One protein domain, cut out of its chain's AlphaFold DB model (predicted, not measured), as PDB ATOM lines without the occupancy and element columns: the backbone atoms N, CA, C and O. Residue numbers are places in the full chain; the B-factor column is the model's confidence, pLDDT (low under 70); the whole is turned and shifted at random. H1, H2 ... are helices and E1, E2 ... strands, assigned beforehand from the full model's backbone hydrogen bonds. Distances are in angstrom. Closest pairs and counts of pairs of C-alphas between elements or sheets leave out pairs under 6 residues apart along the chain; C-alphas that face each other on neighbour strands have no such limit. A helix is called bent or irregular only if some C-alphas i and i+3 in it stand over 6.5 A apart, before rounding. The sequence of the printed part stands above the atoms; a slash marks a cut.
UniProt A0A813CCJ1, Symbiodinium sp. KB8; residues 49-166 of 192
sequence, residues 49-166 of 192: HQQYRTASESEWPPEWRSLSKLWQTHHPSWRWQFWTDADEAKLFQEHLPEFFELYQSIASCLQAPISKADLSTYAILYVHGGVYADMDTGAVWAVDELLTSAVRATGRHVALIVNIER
ATOM      1  N   HIS A  49     -27.738  42.557  45.245       96.50
ATOM      2  CA  HIS A  49     -28.263  43.189  44.054       96.50
ATOM      3  C   HIS A  49     -29.752  42.881  43.920       96.50
ATOM      4  O   HIS A  49     -30.159  41.726  44.022       96.50
ATOM      5  N   GLN A  50     -30.550  43.916  43.682       95.19
ATOM      6  CA  GLN A  50     -31.948  43.788  43.268       95.19
ATOM      7  C   GLN A  50     -32.196  44.760  42.116       95.19
ATOM      8  O   GLN A  50     -31.552  45.809  42.058       95.19
ATOM      9  N   GLN A  51     -33.113  44.430  41.215       93.31
ATOM     10  CA  GLN A  51     -33.413  45.274  40.062       93.31
ATOM     11  C   GLN A  51     -34.915  45.442  39.872       93.31
ATOM     12  O   GLN A  51     -35.696  44.535  40.163       93.31
ATOM     13  N   TYR A  52     -35.305  46.611  39.379       92.19
ATOM     14  CA  TYR A  52     -36.635  46.859  38.844       92.19
ATOM     15  C   TYR A  52     -36.603  48.058  37.909       92.19
ATOM     16  O   TYR A  52     -35.728  48.909  38.014       92.19
ATOM     17  N   ARG A  53     -37.591  48.160  37.016       88.81
ATOM     18  CA  ARG A  53     -37.571  49.121  35.905       88.81
ATOM     19  C   ARG A  53     -37.223  50.559  36.324       88.81
ATOM     20  O   ARG A  53     -36.464  51.231  35.630       88.81
ATOM     21  N   THR A  54     -37.759  51.031  37.456       89.69
ATOM     22  CA  THR A  54     -37.556  52.392  37.977       89.69
ATOM     23  C   THR A  54     -37.190  52.378  39.459       89.69
ATOM     24  O   THR A  54     -37.567  51.478  40.205       89.69
ATOM     25  N   ALA A  55     -36.500  53.429  39.911       91.38
ATOM     26  CA  ALA A  55     -36.221  53.681  41.332       91.38
ATOM     27  C   ALA A  55     -37.399  54.342  42.077       91.38
ATOM     28  O   ALA A  55     -37.294  54.681  43.254       91.38
ATOM     29  N   SER A  56     -38.512  54.570  41.382       92.25
ATOM     30  CA  SER A  56     -39.710  55.191  41.928       92.25
ATOM     31  C   SER A  56     -40.481  54.158  42.747       92.25
ATOM     32  O   SER A  56     -41.257  53.382  42.200       92.25
ATOM     33  N   GLU A  57     -40.275  54.134  44.068       87.56
ATOM     34  CA  GLU A  57     -40.913  53.142  44.957       87.56
ATOM     35  C   GLU A  57     -42.452  53.142  44.875       87.56
ATOM     36  O   GLU A  57     -43.084  52.138  45.187       87.56
ATOM     37  N   SER A  58     -43.078  54.244  44.444       90.19
ATOM     38  CA  SER A  58     -44.528  54.311  44.211       90.19
ATOM     39  C   SER A  58     -45.012  53.474  43.024       90.19
ATOM     40  O   SER A  58     -46.205  53.207  42.920       90.19
ATOM     41  N   GLU A  59     -44.109  53.100  42.118       88.19
ATOM     42  CA  GLU A  59     -44.394  52.221  40.979       88.19
ATOM     43  C   GLU A  59     -44.150  50.747  41.312       88.19
ATOM     44  O   GLU A  59     -44.497  49.872  40.521       88.19
ATOM     45  N   TRP A  60     -43.548  50.459  42.467       89.06
ATOM     46  CA  TRP A  60     -43.299  49.093  42.902       89.06
ATOM     47  C   TRP A  60     -44.581  48.491  43.492       89.06
ATOM     48  O   TRP A  60     -45.349  49.202  44.152       89.06
ATOM     49  N   PRO A  61     -44.804  47.175  43.341       88.38
ATOM     50  CA  PRO A  61     -45.803  46.469  44.130       88.38
ATOM     51  C   PRO A  61     -45.606  46.734  45.639       88.38
ATOM     52  O   PRO A  61     -44.468  46.679  46.125       88.38
ATOM     53  N   PRO A  62     -46.676  47.040  46.401       83.00
ATOM     54  CA  PRO A  62     -46.567  47.527  47.782       83.00
ATOM     55  C   PRO A  62     -45.746  46.629  48.720       83.00
ATOM     56  O   PRO A  62     -45.033  47.112  49.605       83.00
ATOM     57  N   GLU A  63     -45.842  45.316  48.537       85.31
ATOM     58  CA  GLU A  63     -45.151  44.307  49.331       85.31
ATOM     59  C   GLU A  63     -43.640  44.253  49.064       85.31
ATOM     60  O   GLU A  63     -42.876  43.978  49.994       85.31
ATOM     61  N   TRP A  64     -43.182  44.575  47.849       88.81
ATOM     62  CA  TRP A  64     -41.781  44.408  47.441       88.81
ATOM     63  C   TRP A  64     -40.840  45.290  48.245       88.81
ATOM     64  O   TRP A  64     -39.772  44.852  48.660       88.81
ATOM     65  N   ARG A  65     -41.277  46.503  48.598       88.81
ATOM     66  CA  ARG A  65     -40.513  47.382  49.489       88.81
ATOM     67  C   ARG A  65     -40.185  46.701  50.820       88.81
ATOM     68  O   ARG A  65     -39.064  46.800  51.321       88.81
ATOM     69  N   SER A  66     -41.170  46.018  51.401       89.19
ATOM     70  CA  SER A  66     -41.000  45.325  52.680       89.19
ATOM     71  C   SER A  66     -40.080  44.114  52.529       89.19
ATOM     72  O   SER A  66     -39.237  43.877  53.390       89.19
ATOM     73  N   LEU A  67     -40.191  43.392  51.413       90.00
ATOM     74  CA  LEU A  67     -39.371  42.225  51.095       90.00
ATOM     75  C   LEU A  67     -37.900  42.604  50.841       90.00
ATOM     76  O   LEU A  67     -37.007  42.062  51.495       90.00
ATOM     77  N   SER A  68     -37.640  43.638  50.039       92.00
ATOM     78  CA  SER A  68     -36.311  44.247  49.882       92.00
ATOM     79  C   SER A  68     -35.718  44.713  51.215       92.00
ATOM     80  O   SER A  68     -34.513  44.589  51.452       92.00
ATOM     81  N   LYS A  69     -36.548  45.214  52.142       92.62
ATOM     82  CA  LYS A  69     -36.070  45.628  53.467       92.62
ATOM     83  C   LYS A  69     -35.614  44.451  54.331       92.62
ATOM     84  O   LYS A  69     -34.686  44.622  55.128       92.62
ATOM     85  N   LEU A  70     -36.210  43.268  54.171       92.25
ATOM     86  CA  LEU A  70     -35.774  42.063  54.880       92.25
ATOM     87  C   LEU A  70     -34.342  41.681  54.494       92.25
ATOM     88  O   LEU A  70     -33.539  41.394  55.380       92.25
ATOM     89  N   TRP A  71     -33.975  41.785  53.213       93.94
ATOM     90  CA  TRP A  71     -32.597  41.559  52.763       93.94
ATOM     91  C   TRP A  71     -31.590  42.459  53.478       93.94
ATOM     92  O   TRP A  71     -30.602  41.961  54.014       93.94
ATOM     93  N   GLN A  72     -31.877  43.760  53.567       94.56
ATOM     94  CA  GLN A  72     -31.032  44.720  54.288       94.56
ATOM     95  C   GLN A  72     -30.978  44.428  55.796       94.56
ATOM     96  O   GLN A  72     -29.932  44.564  56.422       94.56
ATOM     97  N   THR A  73     -32.106  44.023  56.384       93.62
ATOM     98  CA  THR A  73     -32.219  43.753  57.826       93.62
ATOM     99  C   THR A  73     -31.428  42.512  58.232       93.62
ATOM    100  O   THR A  73     -30.750  42.525  59.257       93.62
ATOM    101  N   HIS A  74     -31.476  41.457  57.418       93.19
ATOM    102  CA  HIS A  74     -30.728  40.224  57.662       93.19
ATOM    103  C   HIS A  74     -29.241  40.330  57.297       93.19
ATOM    104  O   HIS A  74     -28.457  39.497  57.745       93.19
ATOM    105  N   HIS A  75     -28.841  41.361  56.548       94.94
ATOM    106  CA  HIS A  75     -27.464  41.562  56.098       94.94
ATOM    107  C   HIS A  75     -26.964  42.993  56.375       94.94
ATOM    108  O   HIS A  75     -26.595  43.717  55.450       94.94
ATOM    109  N   PRO A  76     -26.900  43.430  57.648       94.81
ATOM    110  CA  PRO A  76     -26.567  44.816  57.991       94.81
ATOM    111  C   PRO A  76     -25.130  45.221  57.622       94.81
ATOM    112  O   PRO A  76     -24.833  46.407  57.519       94.81
ATOM    113  N   SER A  77     -24.227  44.251  57.444       93.56
ATOM    114  CA  SER A  77     -22.842  44.473  57.010       93.56
ATOM    115  C   SER A  77     -22.662  44.434  55.489       93.56
ATOM    116  O   SER A  77     -21.550  44.648  55.002       93.56
ATOM    117  N   TRP A  78     -23.723  44.136  54.737       94.25
ATOM    118  CA  TRP A  78     -23.682  44.025  53.286       94.25
ATOM    119  C   TRP A  78     -24.131  45.324  52.631       94.25
ATOM    120  O   TRP A  78     -25.001  46.039  53.129       94.25
ATOM    121  N   ARG A  79     -23.560  45.617  51.461       96.31
ATOM    122  CA  ARG A  79     -24.034  46.722  50.629       96.31
ATOM    123  C   ARG A  79     -25.274  46.274  49.866       96.31
ATOM    124  O   ARG A  79     -25.231  45.262  49.178       96.31
ATOM    125  N   TRP A  80     -26.347  47.049  49.933       96.25
ATOM    126  CA  TRP A  80     -27.495  46.874  49.047       96.25
ATOM    127  C   TRP A  80     -27.326  47.773  47.819       96.25
ATOM    128  O   TRP A  80     -27.078  48.972  47.962       96.25
ATOM    129  N   GLN A  81     -27.407  47.185  46.629       97.00
ATOM    130  CA  GLN A  81     -27.301  47.867  45.345       97.00
ATOM    131  C   GLN A  81     -28.573  47.611  44.543       97.00
ATOM    132  O   GLN A  81     -28.897  46.470  44.219       97.00
ATOM    133  N   PHE A  82     -29.258  48.694  44.204       96.62
ATOM    134  CA  PHE A  82     -30.441  48.661  43.362       96.62
ATOM    135  C   PHE A  82     -30.086  49.046  41.924       96.62
ATOM    136  O   PHE A  82     -29.220  49.904  41.725       96.62
ATOM    137  N   TRP A  83     -30.743  48.414  40.955       96.31
ATOM    138  CA  TRP A  83     -30.530  48.626  39.524       96.31
ATOM    139  C   TRP A  83     -31.839  48.989  38.832       96.31
ATOM    140  O   TRP A  83     -32.849  48.309  39.009       96.31
ATOM    141  N   THR A  84     -31.810  50.065  38.049       94.62
ATOM    142  CA  THR A  84     -32.888  50.423  37.123       94.62
ATOM    143  C   THR A  84     -32.586  49.977  35.701       94.62
ATOM    144  O   THR A  84     -31.427  49.750  35.360       94.62
ATOM    145  N   ASP A  85     -33.593  50.003  34.822       92.12
ATOM    146  CA  ASP A  85     -33.403  49.794  33.378       92.12
ATOM    147  C   ASP A  85     -32.284  50.682  32.795       92.12
ATOM    148  O   ASP A  85     -31.560  50.279  31.878       92.12
ATOM    149  N   ALA A  86     -32.161  51.909  33.315       93.62
ATOM    150  CA  ALA A  86     -31.144  52.868  32.901       93.62
ATOM    151  C   ALA A  86     -29.754  52.521  33.452       93.62
ATOM    152  O   ALA A  86     -28.759  52.740  32.761       93.62
ATOM    153  N   ASP A  87     -29.674  51.984  34.669       96.25
ATOM    154  CA  ASP A  87     -28.409  51.542  35.262       96.25
ATOM    155  C   ASP A  87     -27.907  50.265  34.590       96.25
ATOM    156  O   ASP A  87     -26.726  50.168  34.275       96.25
ATOM    157  N   GLU A  88     -28.805  49.327  34.285       94.31
ATOM    158  CA  GLU A  88     -28.498  48.133  33.498       94.31
ATOM    159  C   GLU A  88     -27.964  48.522  32.114       94.31
ATOM    160  O   GLU A  88     -26.922  48.034  31.688       94.31
ATOM    161  N   ALA A  89     -28.607  49.469  31.419       93.31
ATOM    162  CA  ALA A  89     -28.108  49.930  30.123       93.31
ATOM    163  C   ALA A  89     -26.682  50.504  30.211       93.31
ATOM    164  O   ALA A  89     -25.858  50.210  29.345       93.31
ATOM    165  N   LYS A  90     -26.374  51.275  31.264       96.06
ATOM    166  CA  LYS A  90     -25.015  51.781  31.513       96.06
ATOM    167  C   LYS A  90     -24.036  50.659  31.840       96.06
ATOM    168  O   LYS A  90     -22.934  50.672  31.313       96.06
ATOM    169  N   LEU A  91     -24.443  49.672  32.643       95.50
ATOM    170  CA  LEU A  91     -23.628  48.497  32.954       95.50
ATOM    171  C   LEU A  91     -23.154  47.814  31.668       95.50
ATOM    172  O   LEU A  91     -21.961  47.561  31.516       95.50
ATOM    173  N   PHE A  92     -24.059  47.575  30.715       94.50
ATOM    174  CA  PHE A  92     -23.675  46.983  29.435       94.50
ATOM    175  C   PHE A  92     -22.796  47.918  28.597       94.50
ATOM    176  O   PHE A  92     -21.799  47.465  28.051       94.50
ATOM    177  N   GLN A  93     -23.096  49.216  28.523       94.38
ATOM    178  CA  GLN A  93     -22.259  50.163  27.770       94.38
ATOM    179  C   GLN A  93     -20.829  50.270  28.315       94.38
ATOM    180  O   GLN A  93     -19.880  50.365  27.540       94.38
ATOM    181  N   GLU A  94     -20.680  50.294  29.639       94.62
ATOM    182  CA  GLU A  94     -19.411  50.592  30.304       94.62
ATOM    183  C   GLU A  94     -18.568  49.339  30.558       94.62
ATOM    184  O   GLU A  94     -17.339  49.406  30.497       94.62
ATOM    185  N   HIS A  95     -19.206  48.201  30.843       92.44
ATOM    186  CA  HIS A  95     -18.513  46.992  31.296       92.44
ATOM    187  C   HIS A  95     -18.627  45.797  30.348       92.44
ATOM    188  O   HIS A  95     -17.800  44.895  30.455       92.44
ATOM    189  N   LEU A  96     -19.625  45.776  29.459       93.56
ATOM    190  CA  LEU A  96     -19.904  44.666  28.539       93.56
ATOM    191  C   LEU A  96     -20.303  45.179  27.137       93.56
ATOM    192  O   LEU A  96     -21.359  44.782  26.622       93.56
ATOM    193  N   PRO A  97     -19.532  46.104  26.525       94.06
ATOM    194  CA  PRO A  97     -19.931  46.775  25.287       94.06
ATOM    195  C   PRO A  97     -20.185  45.800  24.131       94.06
ATOM    196  O   PRO A  97     -21.056  46.052  23.300       94.06
ATOM    197  N   GLU A  98     -19.494  44.660  24.105       92.38
ATOM    198  CA  GLU A  98     -19.689  43.582  23.135       92.38
ATOM    199  C   GLU A  98     -21.071  42.911  23.227       92.38
ATOM    200  O   GLU A  98     -21.557  42.362  22.240       92.38
ATOM    201  N   PHE A  99     -21.737  42.996  24.383       89.31
ATOM    202  CA  PHE A  99     -23.082  42.461  24.609       89.31
ATOM    203  C   PHE A  99     -24.166  43.545  24.592       89.31
ATOM    204  O   PHE A  99     -25.350  43.230  24.733       89.31
ATOM    205  N   PHE A 100     -23.806  44.820  24.407       90.88
ATOM    206  CA  PHE A 100     -24.766  45.919  24.490       90.88
ATOM    207  C   PHE A 100     -25.835  45.858  23.390       90.88
ATOM    208  O   PHE A 100     -27.022  46.027  23.677       90.88
ATOM    209  N   GLU A 101     -25.447  45.551  22.148       89.00
ATOM    210  CA  GLU A 101     -26.404  45.376  21.044       89.00
ATOM    211  C   GLU A 101     -27.353  44.196  21.300       89.00
ATOM    212  O   GLU A 101     -28.562  44.310  21.090       89.00
ATOM    213  N   LEU A 102     -26.829  43.084  21.830       88.06
ATOM    214  CA  LEU A 102     -27.639  41.925  22.211       88.06
ATOM    215  C   LEU A 102     -28.666  42.307  23.282       88.06
ATOM    216  O   LEU A 102     -29.855  42.025  23.121       88.06
ATOM    217  N   TYR A 103     -28.230  42.996  24.334       87.88
ATOM    218  CA  TYR A 103     -29.098  43.482  25.403       87.88
ATOM    219  C   TYR A 103     -30.226  44.385  24.869       87.88
ATOM    220  O   TYR A 103     -31.394  44.189  25.215       87.88
ATOM    221  N   GLN A 104     -29.914  45.318  23.960       87.25
ATOM    222  CA  GLN A 104     -30.932  46.150  23.307       87.25
ATOM    223  C   GLN A 104     -31.892  45.329  22.436       87.25
ATOM    224  O   GLN A 104     -33.098  45.587  22.432       87.25
ATOM    225  N   SER A 105     -31.380  44.321  21.724       85.69
ATOM    226  CA  SER A 105     -32.197  43.475  20.851       85.69
ATOM    227  C   SER A 105     -33.216  42.652  21.648       85.69
ATOM    228  O   SER A 105     -34.396  42.637  21.290       85.69
ATOM    229  N   ILE A 106     -32.809  42.071  22.785       81.19
ATOM    230  CA  ILE A 106     -33.682  41.303  23.682       81.19
ATOM    231  C   ILE A 106     -34.780  42.201  24.251       81.19
ATOM    232  O   ILE A 106     -35.943  41.810  24.251       81.19
ATOM    233  N   ALA A 107     -34.445  43.437  24.639       69.25
ATOM    234  CA  ALA A 107     -35.424  44.408  25.129       69.25
ATOM    235  C   ALA A 107     -36.530  44.725  24.104       69.25
ATOM    236  O   ALA A 107     -37.655  45.049  24.482       69.25
ATOM    237  N   SER A 108     -36.214  44.638  22.808       69.44
ATOM    238  CA  SER A 108     -37.158  44.892  21.713       69.44
ATOM    239  C   SER A 108     -37.899  43.643  21.221       69.44
ATOM    240  O   SER A 108     -38.885  43.757  20.490       69.44
ATOM    241  N   CYS A 109     -37.456  42.449  21.618       64.31
ATOM    242  CA  CYS A 109     -38.024  41.193  21.154       64.31
ATOM    243  C   CYS A 109     -39.191  40.757  22.052       64.31
ATOM    244  O   CYS A 109     -39.003  40.180  23.118       64.31
ATOM    245  N   LEU A 110     -40.424  40.975  21.587       54.84
ATOM    246  CA  LEU A 110     -41.658  40.608  22.302       54.84
ATOM    247  C   LEU A 110     -41.870  39.086  22.488       54.84
ATOM    248  O   LEU A 110     -42.866  38.687  23.085       54.84
ATOM    249  N   GLN A 111     -40.988  38.235  21.949       52.34
ATOM    250  CA  GLN A 111     -41.139  36.770  21.917       52.34
ATOM    251  C   GLN A 111     -39.947  36.006  22.521       52.34
ATOM    252  O   GLN A 111     -39.876  34.785  22.384       52.34
ATOM    253  N   ALA A 112     -39.003  36.686  23.177       55.97
ATOM    254  CA  ALA A 112     -37.865  36.017  23.800       55.97
ATOM    255  C   ALA A 112     -38.280  35.353  25.133       55.97
ATOM    256  O   ALA A 112     -38.796  36.043  26.011       55.97
ATOM    257  N   PRO A 113     -38.048  34.036  25.325       50.22
ATOM    258  CA  PRO A 113     -38.295  33.370  26.606       50.22
ATOM    259  C   PRO A 113     -37.279  33.760  27.692       50.22
ATOM    260  O   PRO A 113     -37.525  33.507  28.864       50.22
ATOM    261  N   ILE A 114     -36.150  34.370  27.309       56.97
ATOM    262  CA  ILE A 114     -35.185  34.973  28.234       56.97
ATOM    263  C   ILE A 114     -35.592  36.430  28.418       56.97
ATOM    264  O   ILE A 114     -35.603  37.197  27.449       56.97
ATOM    265  N   SER A 115     -35.936  36.811  29.647       74.69
ATOM    266  CA  SER A 115     -36.275  38.195  29.938       74.69
ATOM    267  C   SER A 115     -35.005  39.048  29.952       74.69
ATOM    268  O   SER A 115     -33.917  38.588  30.305       74.69
ATOM    269  N   LYS A 116     -35.127  40.326  29.586       82.38
ATOM    270  CA  LYS A 116     -34.038  41.301  29.731       82.38
ATOM    271  C   LYS A 116     -33.451  41.283  31.156       82.38
ATOM    272  O   LYS A 116     -32.236  41.355  31.309       82.38
ATOM    273  N   ALA A 117     -34.309  41.136  32.166       83.06
ATOM    274  CA  ALA A 117     -33.922  41.069  33.571       83.06
ATOM    275  C   ALA A 117     -32.999  39.875  33.870       83.06
ATOM    276  O   ALA A 117     -32.020  40.033  34.596       83.06
ATOM    277  N   ASP A 118     -33.242  38.707  33.264       84.94
ATOM    278  CA  ASP A 118     -32.377  37.533  33.443       84.94
ATOM    279  C   ASP A 118     -30.961  37.801  32.922       84.94
ATOM    280  O   ASP A 118     -29.978  37.511  33.604       84.94
ATOM    281  N   LEU A 119     -30.840  38.410  31.735       88.62
ATOM    282  CA  LEU A 119     -29.537  38.777  31.177       88.62
ATOM    283  C   LEU A 119     -28.822  39.817  32.056       88.62
ATOM    284  O   LEU A 119     -27.628  39.671  32.331       88.62
ATOM    285  N   SER A 120     -29.551  40.831  32.529       91.44
ATOM    286  CA  SER A 120     -29.028  41.833  33.462       91.44
ATOM    287  C   SER A 120     -28.517  41.200  34.758       91.44
ATOM    288  O   SER A 120     -27.422  41.541  35.201       91.44
ATOM    289  N   THR A 121     -29.222  40.215  35.323       91.62
ATOM    290  CA  THR A 121     -28.787  39.482  36.525       91.62
ATOM    291  C   THR A 121     -27.416  38.841  36.337       91.62
ATOM    292  O   THR A 121     -26.529  39.005  37.183       91.62
ATOM    293  N   TYR A 122     -27.210  38.145  35.215       91.00
ATOM    294  CA  TYR A 122     -25.916  37.535  34.915       91.00
ATOM    295  C   TYR A 122     -24.825  38.588  34.736       91.00
ATOM    296  O   TYR A 122     -23.748  38.435  35.309       91.00
ATOM    297  N   ALA A 123     -25.103  39.676  34.015       92.19
ATOM    298  CA  ALA A 123     -24.158  40.774  33.831       92.19
ATOM    299  C   ALA A 123     -23.759  41.436  35.161       92.19
ATOM    300  O   ALA A 123     -22.576  41.661  35.416       92.19
ATOM    301  N   ILE A 124     -24.727  41.697  36.041       93.88
ATOM    302  CA  ILE A 124     -24.489  42.285  37.364       93.88
ATOM    303  C   ILE A 124     -23.555  41.385  38.178       93.88
ATOM    304  O   ILE A 124     -22.534  41.853  38.685       93.88
ATOM    305  N   LEU A 125     -23.878  40.093  38.280       90.94
ATOM    306  CA  LEU A 125     -23.077  39.136  39.045       90.94
ATOM    307  C   LEU A 125     -21.705  38.891  38.416       90.94
ATOM    308  O   LEU A 125     -20.731  38.673  39.132       90.94
ATOM    309  N   TYR A 126     -21.612  38.959  37.094       88.31
ATOM    310  CA  TYR A 126     -20.360  38.841  36.365       88.31
ATOM    311  C   TYR A 126     -19.395  39.994  36.668       88.31
ATOM    312  O   TYR A 126     -18.214  39.772  36.940       88.31
ATOM    313  N   VAL A 127     -19.898  41.232  36.641       90.19
ATOM    314  CA  VAL A 127     -19.081  42.437  36.841       90.19
ATOM    315  C   VAL A 127     -18.780  42.670  38.323       90.19
ATOM    316  O   VAL A 127     -17.659  43.045  38.677       90.19
ATOM    317  N   HIS A 128     -19.767  42.462  39.198       90.06
ATOM    318  CA  HIS A 128     -19.688  42.857  40.605       90.06
ATOM    319  C   HIS A 128     -19.555  41.690  41.588       90.06
ATOM    320  O   HIS A 128     -19.162  41.921  42.734       90.06
ATOM    321  N   GLY A 129     -19.839  40.453  41.178       88.81
ATOM    322  CA  GLY A 129     -19.973  39.319  42.093       88.81
ATOM    323  C   GLY A 129     -21.147  39.488  43.064       88.81
ATOM    324  O   GLY A 129     -22.051  40.289  42.853       88.81
ATOM    325  N   GLY A 130     -21.116  38.743  44.168       89.88
ATOM    326  CA  GLY A 130     -22.087  38.877  45.254       89.88
ATOM    327  C   GLY A 130     -23.352  38.044  45.067       89.88
ATOM    328  O   GLY A 130     -23.302  36.911  44.583       89.88
ATOM    329  N   VAL A 131     -24.472  38.580  45.547       91.50
ATOM    330  CA  VAL A 131     -25.767  37.895  45.597       91.50
ATOM    331  C   VAL A 131     -26.790  38.735  44.860       91.50
ATOM    332  O   VAL A 131     -26.907  39.928  45.122       91.50
ATOM    333  N   TYR A 132     -27.555  38.108  43.983       93.75
ATOM    334  CA  TYR A 132     -28.739  38.695  43.385       93.75
ATOM    335  C   TYR A 132     -29.985  38.066  44.016       93.75
ATOM    336  O   TYR A 132     -30.033  36.852  44.228       93.75
ATOM    337  N   ALA A 133     -30.985  38.889  44.320       92.25
ATOM    338  CA  ALA A 133     -32.269  38.443  44.849       92.25
ATOM    339  C   ALA A 133     -33.417  39.213  44.194       92.25
ATOM    340  O   ALA A 133     -33.380  40.445  44.134       92.25
ATOM    341  N   ASP A 134     -34.460  38.506  43.767       90.12
ATOM    342  CA  ASP A 134     -35.614  39.161  43.155       90.12
ATOM    343  C   ASP A 134     -36.345  40.070  44.149       90.12
ATOM    344  O   ASP A 134     -36.328  39.862  45.369       90.12
ATOM    345  N   MET A 135     -36.948  41.138  43.628       89.19
ATOM    346  CA  MET A 135     -37.622  42.162  44.435       89.19
ATOM    347  C   MET A 135     -38.880  41.660  45.153       89.19
ATOM    348  O   MET A 135     -39.279  42.226  46.172       89.19
ATOM    349  N   ASP A 136     -39.477  40.586  44.653       86.88
ATOM    350  CA  ASP A 136     -40.606  39.876  45.249       86.88
ATOM    351  C   ASP A 136     -40.176  38.801  46.264       86.88
ATOM    352  O   ASP A 136     -41.015  38.061  46.787       86.88
ATOM    353  N   THR A 137     -38.888  38.754  46.618       86.56
ATOM    354  CA  THR A 137     -38.347  37.848  47.637       86.56
ATOM    355  C   THR A 137     -37.852  38.606  48.863       86.56
ATOM    356  O   THR A 137     -37.269  39.690  48.782       86.56
ATOM    357  N   GLY A 138     -38.051  38.011  50.040       86.81
ATOM    358  CA  GLY A 138     -37.524  38.514  51.304       86.81
ATOM    359  C   GLY A 138     -36.580  37.509  51.950       86.81
ATOM    360  O   GLY A 138     -36.896  36.322  52.031       86.81
ATOM    361  N   ALA A 139     -35.440  37.979  52.458       88.25
ATOM    362  CA  ALA A 139     -34.556  37.135  53.257       88.25
ATOM    363  C   ALA A 139     -35.246  36.682  54.553       88.25
ATOM    364  O   ALA A 139     -35.853  37.489  55.253       88.25
ATOM    365  N   VAL A 140     -35.100  35.399  54.890       87.00
ATOM    366  CA  VAL A 140     -35.522  34.836  56.190       87.00
ATOM    367  C   VAL A 140     -34.328  34.706  57.147       87.00
ATOM    368  O   VAL A 140     -34.482  34.743  58.366       87.00
ATOM    369  N   TRP A 141     -33.120  34.568  56.597       85.88
ATOM    370  CA  TRP A 141     -31.855  34.494  57.325       85.88
ATOM    371  C   TRP A 141     -30.705  35.021  56.462       85.88
ATOM    372  O   TRP A 141     -30.851  35.203  55.251       85.88
ATOM    373  N   ALA A 142     -29.560  35.265  57.100       88.62
ATOM    374  CA  ALA A 142     -28.343  35.682  56.415       88.62
ATOM    375  C   ALA A 142     -27.756  34.541  55.565       88.62
ATOM    376  O   ALA A 142     -27.746  33.387  55.998       88.62
ATOM    377  N   VAL A 143     -27.224  34.850  54.380       88.19
ATOM    378  CA  VAL A 143     -26.633  33.857  53.462       88.19
ATOM    379  C   VAL A 143     -25.126  33.657  53.662       88.19
ATOM    380  O   VAL A 143     -24.526  32.819  52.989       88.19
ATOM    381  N   ASP A 144     -24.502  34.386  54.593       87.75
ATOM    382  CA  ASP A 144     -23.058  34.340  54.855       87.75
ATOM    383  C   ASP A 144     -22.531  32.912  55.059       87.75
ATOM    384  O   ASP A 144     -21.511  32.539  54.475       87.75
ATOM    385  N   GLU A 145     -23.218  32.097  55.864       83.88
ATOM    386  CA  GLU A 145     -22.792  30.725  56.157       83.88
ATOM    387  C   GLU A 145     -22.904  29.813  54.931       83.88
ATOM    388  O   GLU A 145     -21.985  29.034  54.658       83.88
ATOM    389  N   LEU A 146     -23.986  29.955  54.161       82.94
ATOM    390  CA  LEU A 146     -24.201  29.210  52.922       82.94
ATOM    391  C   LEU A 146     -23.073  29.497  51.926       82.94
ATOM    392  O   LEU A 146     -22.439  28.574  51.417       82.94
ATOM    393  N   LEU A 147     -22.778  30.777  51.700       83.75
ATOM    394  CA  LEU A 147     -21.732  31.198  50.771       83.75
ATOM    395  C   LEU A 147     -20.344  30.802  51.263       83.75
ATOM    396  O   LEU A 147     -19.533  30.306  50.488       83.75
ATOM    397  N   THR A 148     -20.074  30.961  52.560       82.50
ATOM    398  CA  THR A 148     -18.785  30.569  53.147       82.50
ATOM    399  C   THR A 148     -18.555  29.072  52.986       82.50
ATOM    400  O   THR A 148     -17.449  28.647  52.646       82.50
ATOM    401  N   SER A 149     -19.596  28.269  53.188       80.56
ATOM    402  CA  SER A 149     -19.535  26.820  53.007       80.56
ATOM    403  C   SER A 149     -19.324  26.447  51.541       80.56
ATOM    404  O   SER A 149     -18.457  25.626  51.249       80.56
ATOM    405  N   ALA A 150     -20.031  27.098  50.614       79.50
ATOM    406  CA  ALA A 150     -19.889  26.859  49.179       79.50
ATOM    407  C   ALA A 150     -18.488  27.220  48.658       79.50
ATOM    408  O   ALA A 150     -17.864  26.429  47.949       79.50
ATOM    409  N   VAL A 151     -17.947  28.375  49.059       79.88
ATOM    410  CA  VAL A 151     -16.588  28.795  48.681       79.88
ATOM    411  C   VAL A 151     -15.540  27.844  49.260       79.88
ATOM    412  O   VAL A 151     -14.618  27.449  48.551       79.88
ATOM    413  N   ARG A 152     -15.686  27.410  50.521       77.44
ATOM    414  CA  ARG A 152     -14.779  26.422  51.132       77.44
ATOM    415  C   ARG A 152     -14.826  25.068  50.429       77.44
ATOM    416  O   ARG A 152     -13.781  24.460  50.242       77.44
ATOM    417  N   ALA A 153     -16.019  24.603  50.065       77.38
ATOM    418  CA  ALA A 153     -16.202  23.306  49.423       77.38
ATOM    419  C   ALA A 153     -15.662  23.285  47.986       77.38
ATOM    420  O   ALA A 153     -15.119  22.275  47.549       77.38
ATOM    421  N   THR A 154     -15.808  24.390  47.253       78.25
ATOM    422  CA  THR A 154     -15.450  24.459  45.828       78.25
ATOM    423  C   THR A 154     -14.064  25.042  45.571       78.25
ATOM    424  O   THR A 154     -13.491  24.799  44.511       78.25
ATOM    425  N   GLY A 155     -13.532  25.846  46.496       76.38
ATOM    426  CA  GLY A 155     -12.332  26.651  46.267       76.38
ATOM    427  C   GLY A 155     -12.504  27.704  45.164       76.38
ATOM    428  O   GLY A 155     -11.506  28.172  44.617       76.38
ATOM    429  N   ARG A 156     -13.746  28.049  44.794       70.88
ATOM    430  CA  ARG A 156     -14.083  28.961  43.690       70.88
ATOM    431  C   ARG A 156     -14.925  30.139  44.179       70.88
ATOM    432  O   ARG A 156     -15.560  30.068  45.230       70.88
ATOM    433  N   HIS A 157     -14.952  31.213  43.387       67.69
ATOM    434  CA  HIS A 157     -15.945  32.273  43.557       67.69
ATOM    435  C   HIS A 157     -17.341  31.715  43.282       67.69
ATOM    436  O   HIS A 157     -17.545  30.974  42.322       67.69
ATOM    437  N   VAL A 158     -18.294  32.081  44.135       67.44
ATOM    438  CA  VAL A 158     -19.694  31.677  44.025       67.44
ATOM    439  C   VAL A 158     -20.535  32.940  43.923       67.44
ATOM    440  O   VAL A 158     -20.392  33.843  44.748       67.44
ATOM    441  N   ALA A 159     -21.400  32.987  42.916       73.06
ATOM    442  CA  ALA A 159     -22.494  33.940  42.822       73.06
ATOM    443  C   ALA A 159     -23.801  33.200  43.137       73.06
ATOM    444  O   ALA A 159     -23.957  32.038  42.756       73.06
ATOM    445  N   LEU A 160     -24.717  33.848  43.854       75.81
ATOM    446  CA  LEU A 160     -26.005  33.262  44.232       75.81
ATOM    447  C   LEU A 160     -27.138  34.083  43.624       75.81
ATOM    448  O   LEU A 160     -27.190  35.293  43.827       75.81
ATOM    449  N   ILE A 161     -28.041  33.407  42.919       80.19
ATOM    450  CA  ILE A 161     -29.313  33.955  42.443       80.19
ATOM    451  C   ILE A 161     -30.403  33.364  43.333       80.19
ATOM    452  O   ILE A 161     -30.518  32.141  43.442       80.19
ATOM    453  N   VAL A 162     -31.171  34.223  43.997       78.12
ATOM    454  CA  VAL A 162     -32.277  33.814  44.864       78.12
ATOM    455  C   VAL A 162     -33.589  34.238  44.229       78.12
ATOM    456  O   VAL A 162     -33.983  35.397  44.326       78.12
ATOM    457  N   ASN A 163     -34.261  33.258  43.637       69.88
ATOM    458  CA  ASN A 163     -35.651  33.356  43.235       69.88
ATOM    459  C   ASN A 163     -36.430  32.289  44.017       69.88
ATOM    460  O   ASN A 163     -36.428  31.107  43.665       69.88
ATOM    461  N   ILE A 164     -36.967  32.667  45.177       61.47
ATOM    462  CA  ILE A 164     -37.868  31.800  45.942       61.47
ATOM    463  C   ILE A 164     -39.227  32.470  45.902       61.47
ATOM    464  O   ILE A 164     -39.553  33.290  46.762       61.47
ATOM    465  N   GLU A 165     -40.000  32.101  44.890       52.38
ATOM    466  CA  GLU A 165     -41.375  32.546  44.755       52.38
ATOM    467  C   GLU A 165     -42.183  32.103  45.974       52.38
ATOM    468  O   GLU A 165     -42.071  30.980  46.492       52.38
ATOM    469  N   ARG A 166     -43.013  33.024  46.455       49.38
ATOM    470  CA  ARG A 166     -44.025  32.707  47.447       49.38
ATOM    471  C   ARG A 166     -45.024  31.776  46.751       49.38
ATOM    472  O   ARG A 166     -45.580  32.178  45.739       49.38
TER     473      ARG A 166
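Overview. This is residues 49 to 166 of the 192 residues of a protein of Symbiodinium sp. KB8 (UniProt A0A813CCJ1). Two short pairs of parallel strands, E2 with E1 and E3 with E4, lie side by side in the middle, E1 next to E3, between a cluster of three helices, H2, H3 and H4, and the helix H1 on the far side. H4 packs on E1 and E3, H2 and H3 lie beyond it in a triangle of centres, and H5 is off at the E4 side, touching no helix. The printed part has 118 residues with five named helices and four named strands, in the order E1 H1 E2 H2 H3 H4 E3 H5 E4. The class is mostly helix; the two sheets, E1 E2 and E3 E4, are each parallel. The whole is compact, with a radius of gyration of the C-alphas of 15.1 A, and spans 39 by 38 by 25 A.

Arrangement. E1, residues 49 to 51, and E2, residues 79 to 83, are parallel neighbours at 23 degrees, with N 50 and O 81 within hydrogen-bond range at 3.1 A. With H1, residues 62 to 74, they form a strand-helix-strand unit, two parallel strands joined through a helix, whose crossover is right-handed. The closest C-alphas of H1 and E2 are those of Gln 72 and Trp 80, 6.7 A apart. E3, residues 131 to 133, and E4, residues 160 to 162, are parallel at 12 degrees, with N 132 and O 160 2.8 A apart, within hydrogen-bond range. With H5, residues 144 to 154, they form a second such unit, its crossover left-handed. The closest C-alphas of E1 and E3 are those of His 49 and Tyr 132, 4.6 A apart. H4, residues 116 to 128, comes closest to E3 at the C-alphas of Thr 121 and Tyr 132, 6.9 A. H2, residues 85 to 95, touches H4 at a steep tilt of 46 degrees, the same way, closest at C-alphas Glu 88 and Ser 120, 6.3 A. H3, residues 97 to 108, is irregular, C-alphas 98 and 101 being 7.3 A apart. H2 and H3 form a hairpin at a shallow tilt of 25 degrees, closest at C-alphas Phe 92 and Phe 100, 5.2 A. Every O i to N i+4 pair is within hydrogen-bond range in H2, H4 and H5, against 8 of 9 in H1 and 6 of 8 in H3.

Along the chain. E1 begins at C-alpha 49, (-28.263, 43.189, 44.054). H1 is 20.0 A long, H4 18.1 A, H3 17.7 A, H5 15.4 A, H2 15.3 A and E2 13.0 A. E4 ends at C-alpha 162, (-32.277, 33.814, 44.864).

Size, cuts and confidence. The C-alphas of Ser 58 and Gly 155, the two farthest apart, are 42.5 A apart. The printed part has no cut and no long link. Confidence is under 70 at residues 107 to 114, 157 to 158 and 163 to 166.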